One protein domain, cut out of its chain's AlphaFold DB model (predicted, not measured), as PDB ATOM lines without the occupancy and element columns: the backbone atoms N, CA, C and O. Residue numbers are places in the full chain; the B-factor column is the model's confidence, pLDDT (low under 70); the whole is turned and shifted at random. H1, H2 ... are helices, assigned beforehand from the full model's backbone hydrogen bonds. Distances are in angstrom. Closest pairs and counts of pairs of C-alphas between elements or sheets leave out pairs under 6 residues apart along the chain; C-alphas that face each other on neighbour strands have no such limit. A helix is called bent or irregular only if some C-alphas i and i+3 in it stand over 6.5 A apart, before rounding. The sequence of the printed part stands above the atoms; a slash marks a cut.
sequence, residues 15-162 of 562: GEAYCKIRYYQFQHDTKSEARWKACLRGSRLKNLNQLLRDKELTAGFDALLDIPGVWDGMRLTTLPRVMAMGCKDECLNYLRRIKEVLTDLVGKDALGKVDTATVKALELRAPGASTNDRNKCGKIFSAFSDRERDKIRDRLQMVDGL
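AT A GLANCE: This is residues 15 to 162 of the 562 residues of an uncharacterized protein of Pseudogymnoascus sp. WSF 3629 (UniProt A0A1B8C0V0). Two groups of short helices make the two ends of this body, H1, H2, H3, H4 and H6 at one and H9, H10 and H11 at the other, and the long helix H7 runs from H4 in the first to H11 in the second. Short H5, the helix nearest to the mean of the C-alphas, makes a second bridge between H1 and H9, and H8 turns in near H5 and the last turns of H7. In the first group H1 and H2 fold back on each other as a hairpin. The 148 residues printed hold eleven named helices, H1 to H11 in order along the chain, and no named strand; the class is all helix, and the packing is part aligned, part crossed. The whole is compact, with a radius of gyration of the C-alphas of 16.9 A and spans of 45 by 33 by 23 A.

HOW THE PARTS SIT: H1, residues 15 to 26, and H2, residues 30 to 38, form a helical hairpin; they touch at a shallow tilt of 20 degrees, opposite ways, and their closest C-alphas, those of Ile 21 and Glu 33, are 5.1 A apart. H3, residues 43 to 51, is close to H1 but not clearly touching it, with the C-alphas of Tyr 18 and Leu 48 closest at 7.9 A. H4, residues 55 to 62, is apart from H2. H5, residues 68 to 73, touches H1, which meets it with residues 15 to 19 alone; the C-alphas of Gly 15 and Trp 71 are closest, at 4.5 A. H5 is irregular, but only just: C-alphas 69 and 72 are 6.7 A apart. H6, residues 79 to 84, touches H3 at a steep tilt of 53 degrees, the closest C-alphas being those of Asn 47 and Leu 79, 6.1 A apart. H7, residues 88 to 106, touches H4 with residues 88 to 96 alone, at a shallow tilt of 24 degrees, the same way; the C-alphas of Gly 60 and Leu 92 are closest, at 5.7 A. H7 is apart from H5. H8, residues 108 to 113, touches no helix and is irregular, with C-alphas 109 and 112 at 7.3 A. H9, residues 116 to 122, touches H5, only just about perpendicular at 73 degrees; the C-alphas of Gly 69 and Thr 116 are closest, at 3.7 A. H10, residues 131 to 137, forms a helical hairpin with H9; they only just touch, with 3 pairs of C-alphas within 8 A, the closest being Ala 121 and Cys 137 at 6.2 A. H11, residues 146 to 156, touches H7, which meets it with residues 104 to 106 alone, at a steep tilt of 44 degrees, opposite ways; the C-alphas of Leu 105 and Arg 155 are closest, at 5.7 A. Every O i to N i+4 pair is within hydrogen-bond range in H1, H2, H3, H4, H6, H7, H9 and H10. The count is 6 of 7 in H11 and 0 of 2 in H5 and in H8, where 1 of 3 and 2 of 3 O i to N i+3 pairs are within range.

IN THESE COORDINATES: H1 begins at C-alpha 15, (-26.213, -11.007, 35.315), and is 16.6 A long from first to last C-alpha. H2 measures 12.1 A and H3 12.3 A. H7 runs 27.6 A, from C-alpha 88 at (-16.802, -15.847, 52.785) to C-alpha 106 at (-20.948, -31.470, 30.475). H11 measures 14.9 A and ends at C-alpha 156, (-27.025, -36.965, 35.521). H4, H5, H6, H8, H9 and H10 measure 10.1, 10.8, 8.6, 10.3, 9.8 and 9.7 A.

THE WHOLE: The two C-alphas farthest apart, those of Lys 31 and Thr 131, are 49.9 A apart. The printed part has no cut. No link is long; those from H9 to H10 and from H10 to H11 are short, and the other links are tight. The mean pLDDT of the printed part is 93.8, and residues 138 to 139 are under 70.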
ATOM      1  N   GLY A  15     -27.201 -10.068  35.852       95.75
ATOM      2  CA  GLY A  15     -26.213 -11.007  35.315       95.75
ATOM      3  C   GLY A  15     -25.568 -10.552  34.013       95.75
ATOM      4  O   GLY A  15     -24.344 -10.580  33.900       95.75
ATOM      5  N   GLU A  16     -26.364 -10.080  33.050       93.94
ATOM      6  CA  GLU A  16     -25.844  -9.503  31.801       93.94
ATOM      7  C   GLU A  16     -24.955  -8.294  32.087       93.94
ATOM      8  O   GLU A  16     -23.869  -8.173  31.518       93.94
ATOM      9  N   ALA A  17     -25.389  -7.426  33.009       95.31
ATOM     10  CA  ALA A  17     -24.617  -6.271  33.432       95.31
ATOM     11  C   ALA A  17     -23.284  -6.682  34.070       95.31
ATOM     12  O   ALA A  17     -22.249  -6.142  33.678       95.31
ATOM     13  N   TYR A  18     -23.270  -7.667  34.982       97.12
ATOM     14  CA  TYR A  18     -22.021  -8.197  35.543       97.12
ATOM     15  C   TYR A  18     -21.097  -8.735  34.439       97.12
ATOM     16  O   TYR A  18     -19.964  -8.270  34.306       97.12
ATOM     17  N   CYS A  19     -21.594  -9.644  33.593       96.69
ATOM     18  CA  CYS A  19     -20.810 -10.274  32.527       96.69
ATOM     19  C   CYS A  19     -20.196  -9.252  31.567       96.69
ATOM     20  O   CYS A  19     -19.016  -9.346  31.227       96.69
ATOM     21  N   LYS A  20     -20.977  -8.256  31.135       95.44
ATOM     22  CA  LYS A  20     -20.503  -7.220  30.211       95.44
ATOM     23  C   LYS A  20     -19.508  -6.277  30.878       95.44
ATOM     24  O   LYS A  20     -18.494  -5.966  30.262       95.44
ATOM     25  N   ILE A  21     -19.730  -5.879  32.132       96.69
ATOM     26  CA  ILE A  21     -18.781  -5.038  32.877       96.69
ATOM     27  C   ILE A  21     -17.442  -5.767  33.060       96.69
ATOM     28  O   ILE A  21     -16.406  -5.188  32.734       96.69
ATOM     29  N   ARG A  22     -17.440  -7.046  33.474       97.12
ATOM     30  CA  ARG A  22     -16.203  -7.847  33.571       97.12
ATOM     31  C   ARG A  22     -15.526  -8.020  32.208       97.12
ATOM     32  O   ARG A  22     -14.324  -7.798  32.107       97.12
ATOM     33  N   TYR A  23     -16.284  -8.329  31.152       95.56
ATOM     34  CA  TYR A  23     -15.760  -8.434  29.784       95.56
ATOM     35  C   TYR A  23     -15.015  -7.162  29.352       95.56
ATOM     36  O   TYR A  23     -13.857  -7.244  28.949       95.56
ATOM     37  N   TYR A  24     -15.631  -5.980  29.479       96.12
ATOM     38  CA  TYR A  24     -14.980  -4.729  29.075       96.12
ATOM     39  C   TYR A  24     -13.798  -4.354  29.977       96.12
ATOM     40  O   TYR A  24     -12.805  -3.839  29.470       96.12
ATOM     41  N   GLN A  25     -13.834  -4.705  31.267       94.56
ATOM     42  CA  GLN A  25     -12.688  -4.560  32.174       94.56
ATOM     43  C   GLN A  25     -11.492  -5.432  31.754       94.56
ATOM     44  O   GLN A  25     -10.361  -4.952  31.787       94.56
ATOM     45  N   PHE A  26     -11.720  -6.673  31.305       93.38
ATOM     46  CA  PHE A  26     -10.660  -7.540  30.766       93.38
ATOM     47  C   PHE A  26     -10.145  -7.096  29.387       93.38
ATOM     48  O   PHE A  26      -9.008  -7.396  29.042       93.38
ATOM     49  N   GLN A  27     -10.955  -6.377  28.603       94.94
ATOM     50  CA  GLN A  27     -10.539  -5.755  27.335       94.94
ATOM     51  C   GLN A  27      -9.960  -4.336  27.515       94.94
ATOM     52  O   GLN A  27      -9.620  -3.688  26.530       94.94
ATOM     53  N   HIS A  28      -9.883  -3.833  28.754       95.19
ATOM     54  CA  HIS A  28      -9.508  -2.454  29.099       95.19
ATOM     55  C   HIS A  28     -10.355  -1.348  28.417       95.19
ATOM     56  O   HIS A  28      -9.948  -0.186  28.369       95.19
ATOM     57  N   ASP A  29     -11.565  -1.671  27.944       95.88
ATOM     58  CA  ASP A  29     -12.510  -0.716  27.349       95.88
ATOM     59  C   ASP A  29     -13.311   0.008  28.443       95.88
ATOM     60  O   ASP A  29     -14.471  -0.301  28.742       95.88
ATOM     61  N   THR A  30     -12.671   1.013  29.037       95.75
ATOM     62  CA  THR A  30     -13.251   1.871  30.081       95.75
ATOM     63  C   THR A  30     -14.519   2.601  29.624       95.75
ATOM     64  O   THR A  30     -15.387   2.903  30.445       95.75
ATOM     65  N   LYS A  31     -14.678   2.859  28.317       95.50
ATOM     66  CA  LYS A  31     -15.837   3.565  27.753       95.50
ATOM     67  C   LYS A  31     -17.074   2.671  27.728       95.50
ATOM     68  O   LYS A  31     -18.154   3.103  28.140       95.50
ATOM     69  N   SER A  32     -16.931   1.426  27.279       90.69
ATOM     70  CA  SER A  32     -18.022   0.449  27.325       90.69
ATOM     71  C   SER A  32     -18.299  -0.025  28.752       90.69
ATOM     72  O   SER A  32     -19.467  -0.183  29.109       90.69
ATOM     73  N   GLU A  33     -17.275  -0.163  29.601       93.75
ATOM     74  CA  GLU A  33     -17.451  -0.418  31.037       93.75
ATOM     75  C   GLU A  33     -18.317   0.669  31.696       93.75
ATOM     76  O   GLU A  33     -19.331   0.355  32.323       93.75
ATOM     77  N   ALA A  34     -17.956   1.947  31.524       94.06
ATOM     78  CA  ALA A  34     -18.703   3.074  32.080       94.06
ATOM     79  C   ALA A  34     -20.151   3.109  31.565       94.06
ATOM     80  O   ALA A  34     -21.078   3.319  32.349       94.06
ATOM     81  N   ARG A  35     -20.365   2.825  30.272       93.50
ATOM     82  CA  ARG A  35     -21.708   2.739  29.676       93.50
ATOM     83  C   ARG A  35     -22.560   1.638  30.316       93.50
ATOM     84  O   ARG A  35     -23.722   1.893  30.614       93.50
ATOM     85  N   TRP A  36     -22.012   0.444  30.548       92.00
ATOM     86  CA  TRP A  36     -22.754  -0.645  31.197       92.00
ATOM     87  C   TRP A  36     -22.955  -0.414  32.701       92.00
ATOM     88  O   TRP A  36     -24.017  -0.744  33.227       92.00
ATOM     89  N   LYS A  37     -22.004   0.232  33.389       93.50
ATOM     90  CA  LYS A  37     -22.191   0.708  34.771       93.50
ATOM     91  C   LYS A  37     -23.332   1.726  34.881       93.50
ATOM     92  O   LYS A  37     -24.125   1.630  35.812       93.50
ATOM     93  N   ALA A  38     -23.470   2.641  33.920       92.06
ATOM     94  CA  ALA A  38     -24.554   3.627  33.889       92.06
ATOM     95  C   ALA A  38     -25.961   3.011  33.709       92.06
ATOM     96  O   ALA A  38     -26.957   3.646  34.051       92.06
ATOM     97  N   CYS A  39     -26.072   1.766  33.232       89.38
ATOM     98  CA  CYS A  39     -27.350   1.048  33.167       89.38
ATOM     99  C   CYS A  39     -27.846   0.545  34.541       89.38
ATOM    100  O   CYS A  39     -29.017   0.186  34.677       89.38
ATOM    101  N   LEU A  40     -26.989   0.505  35.569       90.19
ATOM    102  CA  LEU A  40     -27.315  -0.038  36.890       90.19
ATOM    103  C   LEU A  40     -27.959   1.013  37.807       90.19
ATOM    104  O   LEU A  40     -27.290   1.660  38.610       90.19
ATOM    105  N   ARG A  41     -29.286   1.141  37.710       86.69
ATOM    106  CA  ARG A  41     -30.093   2.066  38.527       86.69
ATOM    107  C   ARG A  41     -30.116   1.693  40.023       86.69
ATOM    108  O   ARG A  41     -30.098   0.511  40.384       86.69
ATOM    109  N   GLY A  42     -30.237   2.708  40.881       87.81
ATOM    110  CA  GLY A  42     -30.360   2.567  42.337       87.81
ATOM    111  C   GLY A  42     -29.137   1.913  42.993       87.81
ATOM    112  O   GLY A  42     -28.004   2.050  42.534       87.81
ATOM    113  N   SER A  43     -29.360   1.141  44.059       91.81
ATOM    114  CA  SER A  43     -28.284   0.487  44.824       91.81
ATOM    115  C   SER A  43     -27.457  -0.540  44.033       91.81
ATOM    116  O   SER A  43     -26.373  -0.907  44.483       91.81
ATOM    117  N   ARG A  44     -27.890  -0.980  42.840       92.94
ATOM    118  CA  ARG A  44     -27.193  -2.008  42.041       92.94
ATOM    119  C   ARG A  44     -25.735  -1.641  41.741       92.94
ATOM    120  O   ARG A  44     -24.856  -2.482  41.916       92.94
ATOM    121  N   LEU A  45     -25.460  -0.391  41.352       94.81
ATOM    122  CA  LEU A  45     -24.096   0.072  41.061       94.81
ATOM    123  C   LEU A  45     -23.229   0.164  42.329       94.81
ATOM    124  O   LEU A  45     -22.061  -0.224  42.302       94.81
ATOM    125  N   LYS A  46     -23.804   0.612  43.457       96.00
ATOM    126  CA  LYS A  46     -23.146   0.622  44.780       96.00
ATOM    127  C   LYS A  46     -22.750  -0.800  45.192       96.00
ATOM    128  O   LYS A  46     -21.597  -1.034  45.540       96.00
ATOM    129  N   ASN A  47     -23.674  -1.748  45.065       96.38
ATOM    130  CA  ASN A  47     -23.478  -3.149  45.435       96.38
ATOM    131  C   ASN A  47     -22.449  -3.854  44.534       96.38
ATOM    132  O   ASN A  47     -21.605  -4.594  45.036       96.38
ATOM    133  N   LEU A  48     -22.468  -3.590  43.220       97.00
ATOM    134  CA  LEU A  48     -21.446  -4.086  42.294       97.00
ATOM    135  C   LEU A  48     -20.059  -3.530  42.644       97.00
ATOM    136  O   LEU A  48     -19.100  -4.288  42.750       97.00
ATOM    137  N   ASN A  49     -19.946  -2.217  42.860       95.81
ATOM    138  CA  ASN A  49     -18.675  -1.583  43.212       95.81
ATOM    139  C   ASN A  49     -18.159  -2.005  44.602       95.81
ATOM    140  O   ASN A  49     -16.961  -1.900  44.850       95.81
ATOM    141  N   GLN A  50     -19.028  -2.481  45.501       94.88
ATOM    142  CA  GLN A  50     -18.624  -3.143  46.745       94.88
ATOM    143  C   GLN A  50     -18.085  -4.556  46.481       94.88
ATOM    144  O   GLN A  50     -16.983  -4.854  46.933       94.88
ATOM    145  N   LEU A  51     -18.788  -5.387  45.698       96.62
ATOM    146  CA  LEU A  51     -18.305  -6.722  45.321       96.62
ATOM    147  C   LEU A  51     -16.932  -6.652  44.640       96.62
ATOM    148  O   LEU A  51     -16.017  -7.337  45.074       96.62
ATOM    149  N   LEU A  52     -16.757  -5.756  43.662       96.31
ATOM    150  CA  LEU A  52     -15.496  -5.570  42.928       96.31
ATOM    151  C   LEU A  52     -14.312  -5.084  43.797       96.31
ATOM    152  O   LEU A  52     -13.184  -5.030  43.306       96.31
ATOM    153  N   ARG A  53     -14.537  -4.726  45.071       95.25
ATOM    154  CA  ARG A  53     -13.469  -4.460  46.054       95.25
ATOM    155  C   ARG A  53     -13.051  -5.723  46.812       95.25
ATOM    156  O   ARG A  53     -11.893  -5.821  47.211       95.25
ATOM    157  N   ASP A  54     -13.950  -6.695  46.980       93.94
ATOM    158  CA  ASP A  54     -13.609  -8.022  47.493       93.94
ATOM    159  C   ASP A  54     -13.067  -8.888  46.348       93.94
ATOM    160  O   ASP A  54     -13.807  -9.441  45.529       93.94
ATOM    161  N   LYS A  55     -11.736  -8.979  46.279       95.25
ATOM    162  CA  LYS A  55     -11.022  -9.720  45.229       95.25
ATOM    163  C   LYS A  55     -11.371 -11.208  45.213       95.25
ATOM    164  O   LYS A  55     -11.379 -11.809  44.144       95.25
ATOM    165  N   GLU A  56     -11.652 -11.796  46.372       95.19
ATOM    166  CA  GLU A  56     -11.882 -13.233  46.514       95.19
ATOM    167  C   GLU A  56     -13.301 -13.588  46.077       95.19
ATOM    168  O   GLU A  56     -13.475 -14.463  45.230       95.19
ATOM    169  N   LEU A  57     -14.310 -12.852  46.564       95.81
ATOM    170  CA  LEU A  57     -15.685 -13.004  46.076       95.81
ATOM    171  C   LEU A  57     -15.780 -12.686  44.578       95.81
ATOM    172  O   LEU A  57     -16.412 -13.446  43.848       95.81
ATOM    173  N   THR A  58     -15.106 -11.634  44.097       98.00
ATOM    174  CA  THR A  58     -15.040 -11.323  42.656       98.00
ATOM    175  C   THR A  58     -14.453 -12.487  41.858       98.00
ATOM    176  O   THR A  58     -15.064 -12.904  40.881       98.00
ATOM    177  N   ALA A  59     -13.334 -13.080  42.293       98.19
ATOM    178  CA  ALA A  59     -12.759 -14.257  41.638       98.19
ATOM    179  C   ALA A  59     -13.702 -15.478  41.668       98.19
ATOM    180  O   ALA A  59     -13.786 -16.216  40.686       98.19
ATOM    181  N   GLY A  60     -14.452 -15.670  42.760       98.25
ATOM    182  CA  GLY A  60     -15.463 -16.723  42.885       98.25
ATOM    183  C   GLY A  60     -16.640 -16.573  41.912       98.25
ATOM    184  O   GLY A  60     -17.108 -17.571  41.370       98.25
ATOM    185  N   PHE A  61     -17.093 -15.342  41.650       98.56
ATOM    186  CA  PHE A  61     -18.094 -15.060  40.613       98.56
ATOM    187  C   PHE A  61     -17.492 -15.137  39.200       98.56
ATOM    188  O   PHE A  61     -18.099 -15.724  38.306       98.56
ATOM    189  N   ASP A  62     -16.287 -14.603  38.989       98.44
ATOM    190  CA  ASP A  62     -15.607 -14.616  37.686       98.44
ATOM    191  C   ASP A  62     -15.320 -16.037  37.178       98.44
ATOM    192  O   ASP A  62     -15.377 -16.285  35.974       98.44
ATOM    193  N   ALA A  63     -15.096 -16.999  38.083       98.31
ATOM    194  CA  ALA A  63     -14.924 -18.417  37.760       98.31
ATOM    195  C   ALA A  63     -16.146 -19.076  37.073       98.31
ATOM    196  O   ALA A  63     -16.039 -20.220  36.618       98.31
ATOM    197  N   LEU A  64     -17.284 -18.373  36.988       98.56
ATOM    198  CA  LEU A  64     -18.515 -18.788  36.309       98.56
ATOM    199  C   LEU A  64     -18.768 -18.048  34.973       98.56
ATOM    200  O   LEU A  64     -19.786 -18.294  34.327       98.56
ATOM    201  N   LEU A  65     -17.895 -17.127  34.540       97.62
ATOM    202  CA  LEU A  65     -18.107 -16.314  33.324       97.62
ATOM    203  C   LEU A  65     -18.069 -17.119  32.011       97.62
ATOM    204  O   LEU A  65     -18.628 -16.685  31.008       97.62
ATOM    205  N   ASP A  66     -17.445 -18.295  32.017       96.31
ATOM    206  CA  ASP A  66     -17.424 -19.268  30.916       96.31
ATOM    207  C   ASP A  66     -18.664 -20.188  30.882       96.31
ATOM    208  O   ASP A  66     -18.735 -21.093  30.052       96.31
ATOM    209  N   ILE A  67     -19.651 -19.949  31.756       97.69
ATOM    210  CA  ILE A  67     -20.943 -20.649  31.810       97.69
ATOM    211  C   ILE A  67     -22.063 -19.616  31.587       97.69
ATOM    212  O   ILE A  67     -22.582 -19.055  32.556       97.69
ATOM    213  N   PRO A  68     -22.479 -19.330  30.338       95.00
ATOM    214  CA  PRO A  68     -23.436 -18.255  30.061       95.00
ATOM    215  C   PRO A  68     -24.769 -18.395  30.816       95.00
ATOM    216  O   PRO A  68     -25.304 -17.415  31.330       95.00
ATOM    217  N   GLY A  69     -25.288 -19.621  30.936       94.75
ATOM    218  CA  GLY A  69     -26.625 -19.891  31.460       94.75
ATOM    219  C   GLY A  69     -26.855 -19.640  32.954       94.75
ATOM    220  O   GLY A  69     -28.011 -19.530  33.359       94.75
ATOM    221  N   VAL A  70     -25.816 -19.543  33.798       97.25
ATOM    222  CA  VAL A  70     -26.032 -19.339  35.251       97.25
ATOM    223  C   VAL A  70     -26.379 -17.895  35.612       97.25
ATOM    224  O   VAL A  70     -26.939 -17.649  36.683       97.25
ATOM    225  N   TRP A  71     -26.080 -16.939  34.730       97.50
ATOM    226  CA  TRP A  71     -26.108 -15.512  35.051       97.50
ATOM    227  C   TRP A  71     -27.510 -14.910  35.184       97.50
ATOM    228  O   TRP A  71     -27.672 -13.948  35.930       97.50
ATOM    229  N   ASP A  72     -28.547 -15.539  34.620       94.19
ATOM    230  CA  ASP A  72     -29.953 -15.225  34.942       94.19
ATOM    231  C   ASP A  72     -30.237 -15.286  36.456       94.19
ATOM    232  O   ASP A  72     -31.059 -14.533  36.985       94.19
ATOM    233  N   GLY A  73     -29.522 -16.146  37.188       95.19
ATOM    234  CA  GLY A  73     -29.651 -16.272  38.635       95.19
ATOM    235  C   GLY A  73     -29.040 -15.122  39.445       95.19
ATOM    236  O   GLY A  73     -29.273 -15.071  40.649       95.19
ATOM    237  N   MET A  74     -28.278 -14.206  38.835       96.94
ATOM    238  CA  MET A  74     -27.522 -13.160  39.540       96.94
ATOM    239  C   MET A  74     -28.426 -12.117  40.216       96.94
ATOM    240  O   MET A  74     -29.398 -11.659  39.620       96.94
ATOM    241  N   ARG A  75     -28.118 -11.710  41.458       96.25
ATOM    242  CA  ARG A  75     -28.900 -10.717  42.225       96.25
ATOM    243  C   ARG A  75     -27.985  -9.691  42.910       96.25
ATOM    244  O   ARG A  75     -27.632  -9.838  44.081       96.25
ATOM    245  N   LEU A  76     -27.646  -8.609  42.203       95.50
ATOM    246  CA  LEU A  76     -26.838  -7.488  42.714       95.50
ATOM    247  C   LEU A  76     -27.451  -6.875  43.981       95.50
ATOM    248  O   LEU A  76     -26.732  -6.444  44.881       95.50
ATOM    249  N   THR A  77     -28.779  -6.876  44.098       92.88
ATOM    250  CA  THR A  77     -29.511  -6.397  45.286       92.88
ATOM    251  C   THR A  77     -29.239  -7.209  46.556       92.88
ATOM    252  O   THR A  77     -29.405  -6.683  47.651       92.88
ATOM    253  N   THR A  78     -28.796  -8.466  46.437       94.00
ATOM    254  CA  THR A  78     -28.527  -9.349  47.589       94.00
ATOM    255  C   THR A  78     -27.053  -9.334  48.011       94.00
ATOM    256  O   THR A  78     -26.752  -9.677  49.152       94.00
ATOM    257  N   LEU A  79     -26.132  -8.862  47.158       94.88
ATOM    258  CA  LEU A  79     -24.689  -8.811  47.449       94.88
ATOM    259  C   LEU A  79     -24.311  -8.176  48.805       94.88
ATOM    260  O   LEU A  79     -23.463  -8.760  49.480       94.88
ATOM    261  N   PRO A  80     -24.929  -7.073  49.286       92.50
ATOM    262  CA  PRO A  80     -24.606  -6.521  50.606       92.50
ATOM    263  C   PRO A  80     -24.812  -7.522  51.748       92.50
ATOM    264  O   PRO A  80     -24.046  -7.527  52.705       92.50
ATOM    265  N   ARG A  81     -25.794  -8.428  51.625       90.88
ATOM    266  CA  ARG A  81     -26.036  -9.514  52.587       90.88
ATOM    267  C   ARG A  81     -24.935 -10.574  52.536       90.88
ATOM    268  O   ARG A  81     -24.508 -11.028  53.591       90.88
ATOM    269  N   VAL A  82     -24.463 -10.919  51.334       93.31
ATOM    270  CA  VAL A  82     -23.355 -11.868  51.104       93.31
ATOM    271  C   VAL A  82     -22.061 -11.358  51.745       93.31
ATOM    272  O   VAL A  82     -21.367 -12.105  52.423       93.31
ATOM    273  N   MET A  83     -21.763 -10.066  51.584       90.38
ATOM    274  CA  MET A  83     -20.559  -9.448  52.149       90.38
ATOM    275  C   MET A  83     -20.670  -9.220  53.668       90.38
ATOM    276  O   MET A  83     -19.700  -9.422  54.389       90.38
ATOM    277  N   ALA A  84     -21.848  -8.841  54.179       88.12
ATOM    278  CA  ALA A  84     -22.039  -8.522  55.600       88.12
ATOM    279  C   ALA A  84     -22.295  -9.738  56.515       88.12
ATOM    280  O   ALA A  84     -22.267  -9.594  57.737       88.12
ATOM    281  N   MET A  85     -22.578 -10.932  55.978       87.62
ATOM    282  CA  MET A  85     -22.912 -12.088  56.825       87.62
ATOM    283  C   MET A  85     -21.707 -12.729  57.531       87.62
ATOM    284  O   MET A  85     -21.918 -13.330  58.583       87.62
ATOM    285  N   GLY A  86     -20.480 -12.543  57.027       85.81
ATOM    286  CA  GLY A  86     -19.255 -13.098  57.624       85.81
ATOM    287  C   GLY A  86     -19.016 -14.580  57.301       85.81
ATOM    288  O   GLY A  86     -18.574 -15.323  58.171       85.81
ATOM    289  N   CYS A  87     -19.353 -15.008  56.078       89.88
ATOM    290  CA  CYS A  87     -19.321 -16.412  55.626       89.88
ATOM    291  C   CYS A  87     -18.636 -16.544  54.254       89.88
ATOM    292  O   CYS A  87     -19.241 -17.014  53.283       89.88
ATOM    293  N   LYS A  88     -17.425 -15.984  54.110       91.75
ATOM    294  CA  LYS A  88     -16.802 -15.847  52.785       91.75
ATOM    295  C   LYS A  88     -16.431 -17.205  52.188       91.75
ATOM    296  O   LYS A  88     -16.816 -17.473  51.052       91.75
ATOM    297  N   ASP A  89     -15.750 -18.062  52.952       91.56
ATOM    298  CA  ASP A  89     -15.379 -19.420  52.529       91.56
ATOM    299  C   ASP A  89     -16.604 -20.241  52.107       91.56
ATOM    300  O   ASP A  89     -16.570 -20.892  51.065       91.56
ATOM    301  N   GLU A  90     -17.708 -20.168  52.857       95.19
ATOM    302  CA  GLU A  90     -18.948 -20.890  52.556       95.19
ATOM    303  C   GLU A  90     -19.572 -20.409  51.241       95.19
ATOM    304  O   GLU A  90     -20.004 -21.208  50.406       95.19
ATOM    305  N   CYS A  91     -19.589 -19.091  51.018       96.69
ATOM    306  CA  CYS A  91     -20.086 -18.515  49.771       96.69
ATOM    307  C   CYS A  91     -19.204 -18.917  48.581       96.69
ATOM    308  O   CYS A  91     -19.722 -19.328  47.542       96.69
ATOM    309  N   LEU A  92     -17.877 -18.865  48.741       96.94
ATOM    310  CA  LEU A  92     -16.914 -19.314  47.733       96.94
ATOM    311  C   LEU A  92     -17.034 -20.818  47.455       96.94
ATOM    312  O   LEU A  92     -16.898 -21.238  46.307       96.94
ATOM    313  N   ASN A  93     -17.328 -21.630  48.471       97.19
ATOM    314  CA  ASN A  93     -17.571 -23.059  48.320       97.19
ATOM    315  C   ASN A  93     -18.836 -23.341  47.503       97.19
ATOM    316  O   ASN A  93     -18.794 -24.165  46.593       97.19
ATOM    317  N   TYR A  94     -19.927 -22.614  47.756       98.56
ATOM    318  CA  TYR A  94     -21.164 -22.749  46.983       98.56
ATOM    319  C   TYR A  94     -20.948 -22.343  45.514       98.56
ATOM    320  O   TYR A  94     -21.351 -23.072  44.607       98.56
ATOM    321  N   LEU A  95     -20.251 -21.226  45.255       98.75
ATOM    322  CA  LEU A  95     -19.893 -20.809  43.890       98.75
ATOM    323  C   LEU A  95     -19.011 -21.857  43.187       98.75
ATOM    324  O   LEU A  95     -19.262 -22.202  42.029       98.75
ATOM    325  N   ARG A  96     -18.043 -22.449  43.902       98.56
ATOM    326  CA  ARG A  96     -17.233 -23.569  43.397       98.56
ATOM    327  C   ARG A  96     -18.082 -24.805  43.099       98.56
ATOM    328  O   ARG A  96     -17.890 -25.417  42.056       98.56
ATOM    329  N   ARG A  97     -19.075 -25.131  43.933       98.12
ATOM    330  CA  ARG A  97     -19.963 -26.285  43.715       98.12
ATOM    331  C   ARG A  97     -20.833 -26.134  42.461       98.12
ATOM    332  O   ARG A  97     -21.058 -27.125  41.771       98.12
ATOM    333  N   ILE A  98     -21.264 -24.914  42.117       98.62
ATOM    334  CA  ILE A  98     -21.922 -24.622  40.823       98.62
ATOM    335  C   ILE A  98     -20.972 -24.944  39.663       98.62
ATOM    336  O   ILE A  98     -21.364 -25.620  38.709       98.62
ATOM    337  N   LYS A  99     -19.712 -24.496  39.759       98.38
ATOM    338  CA  LYS A  99     -18.681 -24.758  38.748       98.38
ATOM    339  C   LYS A  99     -18.400 -26.253  38.591       98.38
ATOM    340  O   LYS A  99     -18.402 -26.744  37.467       98.38
ATOM    341  N   GLU A 100     -18.181 -26.960  39.697       97.81
ATOM    342  CA  GLU A 100     -17.915 -28.404  39.751       97.81
ATOM    343  C   GLU A 100     -19.042 -29.203  39.092       97.81
ATOM    344  O   GLU A 100     -18.805 -29.850  38.079       97.81
ATOM    345  N   VAL A 101     -20.283 -29.085  39.588       97.50
ATOM    346  CA  VAL A 101     -21.416 -29.906  39.118       97.50
ATOM    347  C   VAL A 101     -21.665 -29.735  37.618       97.50
ATOM    348  O   VAL A 101     -21.945 -30.716  36.932       97.50
ATOM    349  N   LEU A 102     -21.528 -28.520  37.078       97.19
ATOM    350  CA  LEU A 102     -21.669 -28.292  35.637       97.19
ATOM    351  C   LEU A 102     -20.447 -28.789  34.843       97.19
ATOM    352  O   LEU A 102     -20.620 -29.327  33.748       97.19
ATOM    353  N   THR A 103     -19.232 -28.685  35.395       97.56
ATOM    354  CA  THR A 103     -18.000 -29.208  34.771       97.56
ATOM    355  C   THR A 103     -18.019 -30.732  34.686       97.56
ATOM    356  O   THR A 103     -17.711 -31.274  33.627       97.56
ATOM    357  N   ASP A 104     -18.434 -31.414  35.752       96.62
ATOM    358  CA  ASP A 104     -18.592 -32.869  35.781       96.62
ATOM    359  C   ASP A 104     -19.677 -33.307  34.787       96.62
ATOM    360  O   ASP A 104     -19.491 -34.249  34.014       96.62
ATOM    361  N   LEU A 105     -20.801 -32.583  34.751       94.69
ATOM    362  CA  LEU A 105     -21.953 -32.926  33.925       94.69
ATOM    363  C   LEU A 105     -21.668 -32.807  32.422       94.69
ATOM    364  O   LEU A 105     -21.879 -33.784  31.703       94.69
ATOM    365  N   VAL A 106     -21.162 -31.669  31.928       94.69
ATOM    366  CA  VAL A 106     -20.948 -31.470  30.475       94.69
ATOM    367  C   VAL A 106     -19.496 -31.639  30.017       94.69
ATOM    368  O   VAL A 106     -19.259 -32.041  28.880       94.69
ATOM    369  N   GLY A 107     -18.519 -31.464  30.908       94.88
ATOM    370  CA  GLY A 107     -17.091 -31.398  30.586       94.88
ATOM    371  C   GLY A 107     -16.608 -29.954  30.410       94.88
ATOM    372  O   GLY A 107     -17.305 -29.124  29.828       94.88
ATOM    373  N   LYS A 108     -15.396 -29.660  30.899       94.31
ATOM    374  CA  LYS A 108     -14.815 -28.305  30.971       94.31
ATOM    375  C   LYS A 108     -14.921 -27.517  29.658       94.31
ATOM    376  O   LYS A 108     -15.382 -26.381  29.663       94.31
ATOM    377  N   ASP A 109     -14.548 -28.131  28.541       94.56
ATOM    378  CA  ASP A 109     -14.470 -27.455  27.238       94.56
ATOM    379  C   ASP A 109     -15.854 -27.200  26.604       94.56
ATOM    380  O   ASP A 109     -15.973 -26.478  25.616       94.56
ATOM    381  N   ALA A 110     -16.915 -27.770  27.185       95.44
ATOM    382  CA  ALA A 110     -18.299 -27.609  26.747       95.44
ATOM    383  C   ALA A 110     -19.131 -26.675  27.649       95.44
ATOM    384  O   ALA A 110     -20.307 -26.450  27.364       95.44
ATOM    385  N   LEU A 111     -18.543 -26.089  28.700       96.31
ATOM    386  CA  LEU A 111     -19.225 -25.156  29.611       96.31
ATOM    387  C   LEU A 111     -19.852 -23.952  28.883       96.31
ATOM    388  O   LEU A 111     -20.983 -23.573  29.185       96.31
ATOM    389  N   GLY A 112     -19.185 -23.437  27.844       96.00
ATOM    390  CA  GLY A 112     -19.701 -22.347  27.008       96.00
ATOM    391  C   GLY A 112     -20.972 -22.684  26.211       96.00
ATOM    392  O   GLY A 112     -21.633 -21.772  25.720       96.00
ATOM    393  N   LYS A 113     -21.345 -23.971  26.097       95.06
ATOM    394  CA  LYS A 113     -22.612 -24.424  25.490       95.06
ATOM    395  C   LYS A 113     -23.790 -24.429  26.478       95.06
ATOM    396  O   LYS A 113     -24.920 -24.688  26.069       95.06
ATOM    397  N   VAL A 114     -23.552 -24.214  27.776       95.19
ATOM    398  CA  VAL A 114     -24.595 -24.280  28.811       95.19
ATOM    399  C   VAL A 114     -25.410 -22.986  28.801       95.19
ATOM    400  O   VAL A 114     -24.976 -21.953  29.311       95.19
ATOM    401  N   ASP A 115     -26.604 -23.055  28.212       92.81
ATOM    402  CA  ASP A 115     -27.549 -21.942  28.102       92.81
ATOM    403  C   ASP A 115     -28.486 -21.814  29.321       92.81
ATOM    404  O   ASP A 115     -28.562 -22.683  30.197       92.81
ATOM    405  N   THR A 116     -29.213 -20.696  29.395       93.88
ATOM    406  CA  THR A 116     -30.142 -20.411  30.500       93.88
ATOM    407  C   THR A 116     -31.253 -21.459  30.596       93.88
ATOM    408  O   THR A 116     -31.631 -21.849  31.699       93.88
ATOM    409  N   ALA A 117     -31.751 -21.965  29.462       92.62
ATOM    410  CA  ALA A 117     -32.783 -23.001  29.431       92.62
ATOM    411  C   ALA A 117     -32.298 -24.309  30.082       92.62
ATOM    412  O   ALA A 117     -33.008 -24.899  30.900       92.62
ATOM    413  N   THR A 118     -31.060 -24.715  29.786       93.50
ATOM    414  CA  THR A 118     -30.391 -25.861  30.408       93.50
ATOM    415  C   THR A 118     -30.245 -25.656  31.916       93.50
ATOM    416  O   THR A 118     -30.637 -26.535  32.681       93.50
ATOM    417  N   VAL A 119     -29.783 -24.485  32.377       95.81
ATOM    418  CA  VAL A 119     -29.675 -24.211  33.824       95.81
ATOM    419  C   VAL A 119     -31.044 -24.222  34.512       95.81
ATOM    420  O   VAL A 119     -31.176 -24.867  35.546       95.81
ATOM    421  N   LYS A 120     -32.097 -23.622  33.934       94.12
ATOM    422  CA  LYS A 120     -33.463 -23.661  34.505       94.12
ATOM    423  C   LYS A 120     -34.063 -25.060  34.597       94.12
ATOM    424  O   LYS A 120     -34.843 -25.360  35.509       94.12
ATOM    425  N   ALA A 121     -33.713 -25.931  33.662       92.81
ATOM    426  CA  ALA A 121     -34.174 -27.306  33.672       92.81
ATOM    427  C   ALA A 121     -33.318 -28.247  34.536       92.81
ATOM    428  O   ALA A 121     -33.786 -29.339  34.846       92.81
ATOM    429  N   LEU A 122     -32.127 -27.822  34.971       95.38
ATOM    430  CA  LEU A 122     -31.290 -28.543  35.933       95.38
ATOM    431  C   LEU A 122     -31.471 -28.056  37.374       95.38
ATOM    432  O   LEU A 122     -31.556 -28.883  38.278       95.38
ATOM    433  N   GLU A 123     -31.531 -26.740  37.607       96.69
ATOM    434  CA  GLU A 123     -31.493 -26.167  38.957       96.69
ATOM    435  C   GLU A 123     -32.600 -26.741  39.854       96.69
ATOM    436  O   GLU A 123     -33.710 -27.034  39.395       96.69
ATOM    437  N   LEU A 124     -32.278 -26.932  41.139       97.50
ATOM    438  CA  LEU A 124     -33.167 -27.507  42.164       97.50
ATOM    439  C   LEU A 124     -33.540 -28.990  41.963       97.50
ATOM    440  O   LEU A 124     -34.383 -29.503  42.702       97.50
ATOM    441  N   ARG A 125     -32.932 -29.710  41.017       97.56
ATOM    442  CA  ARG A 125     -33.150 -31.157  40.823       97.56
ATOM    443  C   ARG A 125     -31.992 -31.981  41.359       97.56
ATOM    444  O   ARG A 125     -30.847 -31.560  41.249       97.56
ATOM    445  N   ALA A 126     -32.292 -33.166  41.875       97.44
ATOM    446  CA  ALA A 126     -31.332 -34.163  42.330       97.44
ATOM    447  C   ALA A 126     -31.397 -35.421  41.442       97.44
ATOM    448  O   ALA A 126     -31.882 -36.465  41.887       97.44
ATOM    449  N   PRO A 127     -30.947 -35.353  40.173       95.94
ATOM    450  CA  PRO A 127     -31.104 -36.452  39.221       95.94
ATOM    451  C   PRO A 127     -30.292 -37.712  39.578       95.94
ATOM    452  O   PRO A 127     -30.580 -38.782  39.039       95.94
ATOM    453  N   GLY A 128     -29.343 -37.633  40.519       95.94
ATOM    454  CA  GLY A 128     -28.749 -38.813  41.152       95.94
ATOM    455  C   GLY A 128     -29.754 -39.603  41.996       95.94
ATOM    456  O   GLY A 128     -29.890 -40.808  41.809       95.94
ATOM    457  N   ALA A 129     -30.528 -38.924  42.850       97.12
ATOM    458  CA  ALA A 129     -31.417 -39.557  43.829       97.12
ATOM    459  C   ALA A 129     -32.883 -39.719  43.374       97.12
ATOM    460  O   ALA A 129     -33.549 -40.657  43.799       97.12
ATOM    461  N   SER A 130     -33.400 -38.833  42.514       97.56
ATOM    462  CA  SER A 130     -34.794 -38.861  42.040       97.56
ATOM    463  C   SER A 130     -34.887 -39.233  40.560       97.56
ATOM    464  O   SER A 130     -34.346 -38.547  39.687       97.56
ATOM    465  N   THR A 131     -35.639 -40.295  40.258       95.75
ATOM    466  CA  THR A 131     -35.953 -40.687  38.875       95.75
ATOM    467  C   THR A 131     -36.893 -39.685  38.202       95.75
ATOM    468  O   THR A 131     -36.694 -39.379  37.026       95.75
ATOM    469  N   ASN A 132     -37.847 -39.087  38.930       95.31
ATOM    470  CA  ASN A 132     -38.705 -38.023  38.396       95.31
ATOM    471  C   ASN A 132     -37.885 -36.808  37.939       95.31
ATOM    472  O   ASN A 132     -38.088 -36.305  36.833       95.31
ATOM    473  N   ASP A 133     -36.922 -36.370  38.750       95.62
ATOM    474  CA  ASP A 133     -35.994 -35.295  38.401       95.62
ATOM    475  C   ASP A 133     -35.132 -35.665  37.183       95.62
ATOM    476  O   ASP A 133     -35.066 -34.895  36.221       95.62
ATOM    477  N   ARG A 134     -34.524 -36.861  37.182       93.50
ATOM    478  CA  ARG A 134     -33.705 -37.389  36.073       93.50
ATOM    479  C   ARG A 134     -34.478 -37.406  34.750       93.50
ATOM    480  O   ARG A 134     -33.974 -36.926  33.734       93.50
ATOM    481  N   ASN A 135     -35.729 -37.864  34.781       90.06
ATOM    482  CA  ASN A 135     -36.622 -37.911  33.623       90.06
ATOM    483  C   ASN A 135     -37.011 -36.508  33.122       90.06
ATOM    484  O   ASN A 135     -37.129 -36.298  31.914       90.06
ATOM    485  N   LYS A 136     -37.160 -35.519  34.019       87.81
ATOM    486  CA  LYS A 136     -37.395 -34.110  33.644       87.81
ATOM    487  C   LYS A 136     -36.151 -33.478  33.004       87.81
ATOM    488  O   LYS A 136     -36.299 -32.681  32.081       87.81
ATOM    489  N   CYS A 137     -34.947 -33.854  33.443       80.94
ATOM    490  CA  CYS A 137     -33.682 -33.402  32.851       80.94
ATOM    491  C   CYS A 137     -33.380 -34.038  31.479       80.94
ATOM    492  O   CYS A 137     -32.605 -33.481  30.709       80.94
ATOM    493  N   GLY A 138     -33.986 -35.178  31.130       64.19
ATOM    494  CA  GLY A 138     -33.658 -35.936  29.911       64.19
ATOM    495  C   GLY A 138     -34.000 -35.276  28.563       64.19
ATOM    496  O   GLY A 138     -33.694 -35.864  27.529       64.19
ATOM    497  N   LYS A 139     -34.630 -34.091  28.547       65.31
ATOM    498  CA  LYS A 139     -35.129 -33.399  27.335       65.31
ATOM    499  C   LYS A 139     -34.428 -32.062  27.027       65.31
ATOM    500  O   LYS A 139     -35.025 -31.200  26.385       65.31
ATOM    501  N   ILE A 140     -33.210 -31.849  27.528       78.00
ATOM    502  CA  ILE A 140     -32.504 -30.550  27.459       78.00
ATOM    503  C   ILE A 140     -31.149 -30.672  26.742       78.00
ATOM    504  O   ILE A 140     -30.933 -31.653  26.035       78.00
ATOM    505  N   PHE A 141     -30.253 -29.686  26.884       83.38
ATOM    506  CA  PHE A 141     -28.970 -29.624  26.167       83.38
ATOM    507  C   PHE A 141     -29.155 -29.477  24.641       83.38
ATOM    508  O   PHE A 141     -28.555 -30.190  23.835       83.38
ATOM    509  N   SER A 142     -29.991 -28.517  24.235       84.50
ATOM    510  CA  SER A 142     -30.243 -28.128  22.836       84.50
ATOM    511  C   SER A 142     -28.946 -27.879  22.048       84.50
ATOM    512  O   SER A 142     -28.779 -28.430  20.964       84.50
ATOM    513  N   ALA A 143     -27.999 -27.135  22.630       87.50
ATOM    514  CA  ALA A 143     -26.700 -26.781  22.042       87.50
ATOM    515  C   ALA A 143     -25.677 -27.940  21.934       87.50
ATOM    516  O   ALA A 143     -24.544 -27.734  21.495       87.50
ATOM    517  N   PHE A 144     -26.047 -29.153  22.348       90.50
ATOM    518  CA  PHE A 144     -25.197 -30.343  22.343       90.50
ATOM    519  C   PHE A 144     -25.680 -31.349  21.291       90.50
ATOM    520  O   PHE A 144     -26.876 -31.453  21.031       90.50
ATOM    521  N   SER A 145     -24.758 -32.109  20.700       91.56
ATOM    522  CA  SER A 145     -25.082 -33.233  19.808       91.56
ATOM    523  C   SER A 145     -25.637 -34.429  20.592       91.56
ATOM    524  O   SER A 145     -25.347 -34.576  21.776       91.56
ATOM    525  N   ASP A 146     -26.390 -35.330  19.957       90.44
ATOM    526  CA  ASP A 146     -27.026 -36.455  20.669       90.44
ATOM    527  C   ASP A 146     -26.017 -37.362  21.394       90.44
ATOM    528  O   ASP A 146     -26.215 -37.708  22.556       90.44
ATOM    529  N   ARG A 147     -24.845 -37.600  20.790       91.12
ATOM    530  CA  ARG A 147     -23.729 -38.330  21.424       91.12
ATOM    531  C   ARG A 147     -23.132 -37.610  22.645       91.12
ATOM    532  O   ARG A 147     -22.504 -38.251  23.489       91.12
ATOM    533  N   GLU A 148     -23.273 -36.290  22.744       92.38
ATOM    534  CA  GLU A 148     -22.975 -35.546  23.973       92.38
ATOM    535  C   GLU A 148     -24.139 -35.660  24.970       92.38
ATOM    536  O   GLU A 148     -23.892 -35.946  26.138       92.38
ATOM    537  N   ARG A 149     -25.395 -35.514  24.517       91.38
ATOM    538  CA  ARG A 149     -26.607 -35.623  25.355       91.38
ATOM    539  C   ARG A 149     -26.716 -36.971  26.067       91.38
ATOM    540  O   ARG A 149     -27.068 -36.993  27.242       91.38
ATOM    541  N   ASP A 150     -26.390 -38.075  25.397       89.62
ATOM    542  CA  ASP A 150     -26.399 -39.412  26.003       89.62
ATOM    543  C   ASP A 150     -25.340 -39.531  27.112       89.62
ATOM    544  O   ASP A 150     -25.678 -39.863  28.245       89.62
ATOM    545  N   LYS A 151     -24.091 -39.110  26.855       92.69
ATOM    546  CA  LYS A 151     -23.038 -39.058  27.892       92.69
ATOM    547  C   LYS A 151     -23.419 -38.169  29.075       92.69
ATOM    548  O   LYS A 151     -23.057 -38.463  30.209       92.69
ATOM    549  N   ILE A 152     -24.111 -37.061  28.819       93.12
ATOM    550  CA  ILE A 152     -24.611 -36.167  29.866       93.12
ATOM    551  C   ILE A 152     -25.714 -36.872  30.676       93.12
ATOM    552  O   ILE A 152     -25.720 -36.774  31.903       93.12
ATOM    553  N   ARG A 153     -26.592 -37.655  30.032       90.56
ATOM    554  CA  ARG A 153     -27.607 -38.495  30.697       90.56
ATOM    555  C   ARG A 153     -26.972 -39.534  31.627       90.56
ATOM    556  O   ARG A 153     -27.415 -39.662  32.767       90.56
ATOM    557  N   ASP A 154     -25.886 -40.173  31.195       91.31
ATOM    558  CA  ASP A 154     -25.119 -41.134  32.004       91.31
ATOM    559  C   ASP A 154     -24.435 -40.491  33.224       91.31
ATOM    560  O   ASP A 154     -24.151 -41.178  34.208       91.31
ATOM    561  N   ARG A 155     -24.190 -39.171  33.187       95.12
ATOM    562  CA  ARG A 155     -23.632 -38.389  34.304       95.12
ATOM    563  C   ARG A 155     -24.694 -37.743  35.195       95.12
ATOM    564  O   ARG A 155     -24.419 -37.531  36.371       95.12
ATOM    565  N   LEU A 156     -25.913 -37.489  34.706       93.31
ATOM    566  CA  LEU A 156     -27.025 -36.965  35.521       93.31
ATOM    567  C   LEU A 156     -27.318 -37.851  36.745       93.31
ATOM    568  O   LEU A 156     -27.595 -37.339  37.826       93.31
ATOM    569  N   GLN A 157     -27.213 -39.172  36.595       91.69
ATOM    570  CA  GLN A 157     -27.355 -40.145  37.688       91.69
ATOM    571  C   GLN A 157     -26.194 -40.137  38.706       91.69
ATOM    572  O   GLN A 157     -26.336 -40.710  39.779       91.69
ATOM    573  N   MET A 158     -25.072 -39.477  38.397       93.31
ATOM    574  CA  MET A 158     -23.912 -39.321  39.290       93.31
ATOM    575  C   MET A 158     -23.913 -37.967  40.024       93.31
ATOM    576  O   MET A 158     -22.990 -37.673  40.782       93.31
ATOM    577  N   VAL A 159     -24.931 -37.122  39.806       94.38
ATOM    578  CA  VAL A 159     -25.055 -35.822  40.478       94.38
ATOM    579  C   VAL A 159     -25.397 -36.027  41.952       94.38
ATOM    580  O   VAL A 159     -26.527 -36.361  42.315       94.38
ATOM    581  N   ASP A 160     -24.397 -35.785  42.796       93.06
ATOM    582  CA  ASP A 160     -24.507 -35.794  44.250       93.06
ATOM    583  C   ASP A 160     -25.147 -34.495  44.777       93.06
ATOM    584  O   ASP A 160     -24.530 -33.421  44.753       93.06
ATOM    585  N   GLY A 161     -26.385 -34.622  45.266       95.88
ATOM    586  CA  GLY A 161     -27.213 -33.528  45.776       95.88
ATOM    587  C   GLY A 161     -28.133 -32.898  44.722       95.88
ATOM    588  O   GLY A 161     -28.388 -33.455  43.657       95.88
ATOM    589  N   LEU A 162     -28.661 -31.721  45.051       97.75
ATOM    590  CA  LEU A 162     -29.345 -30.813  44.130       97.75
ATOM    591  C   LEU A 162     -28.317 -30.150  43.202       97.75
ATOM    592  O   LEU A 162     -27.260 -29.735  43.674       97.75
TER     593      LEU A 162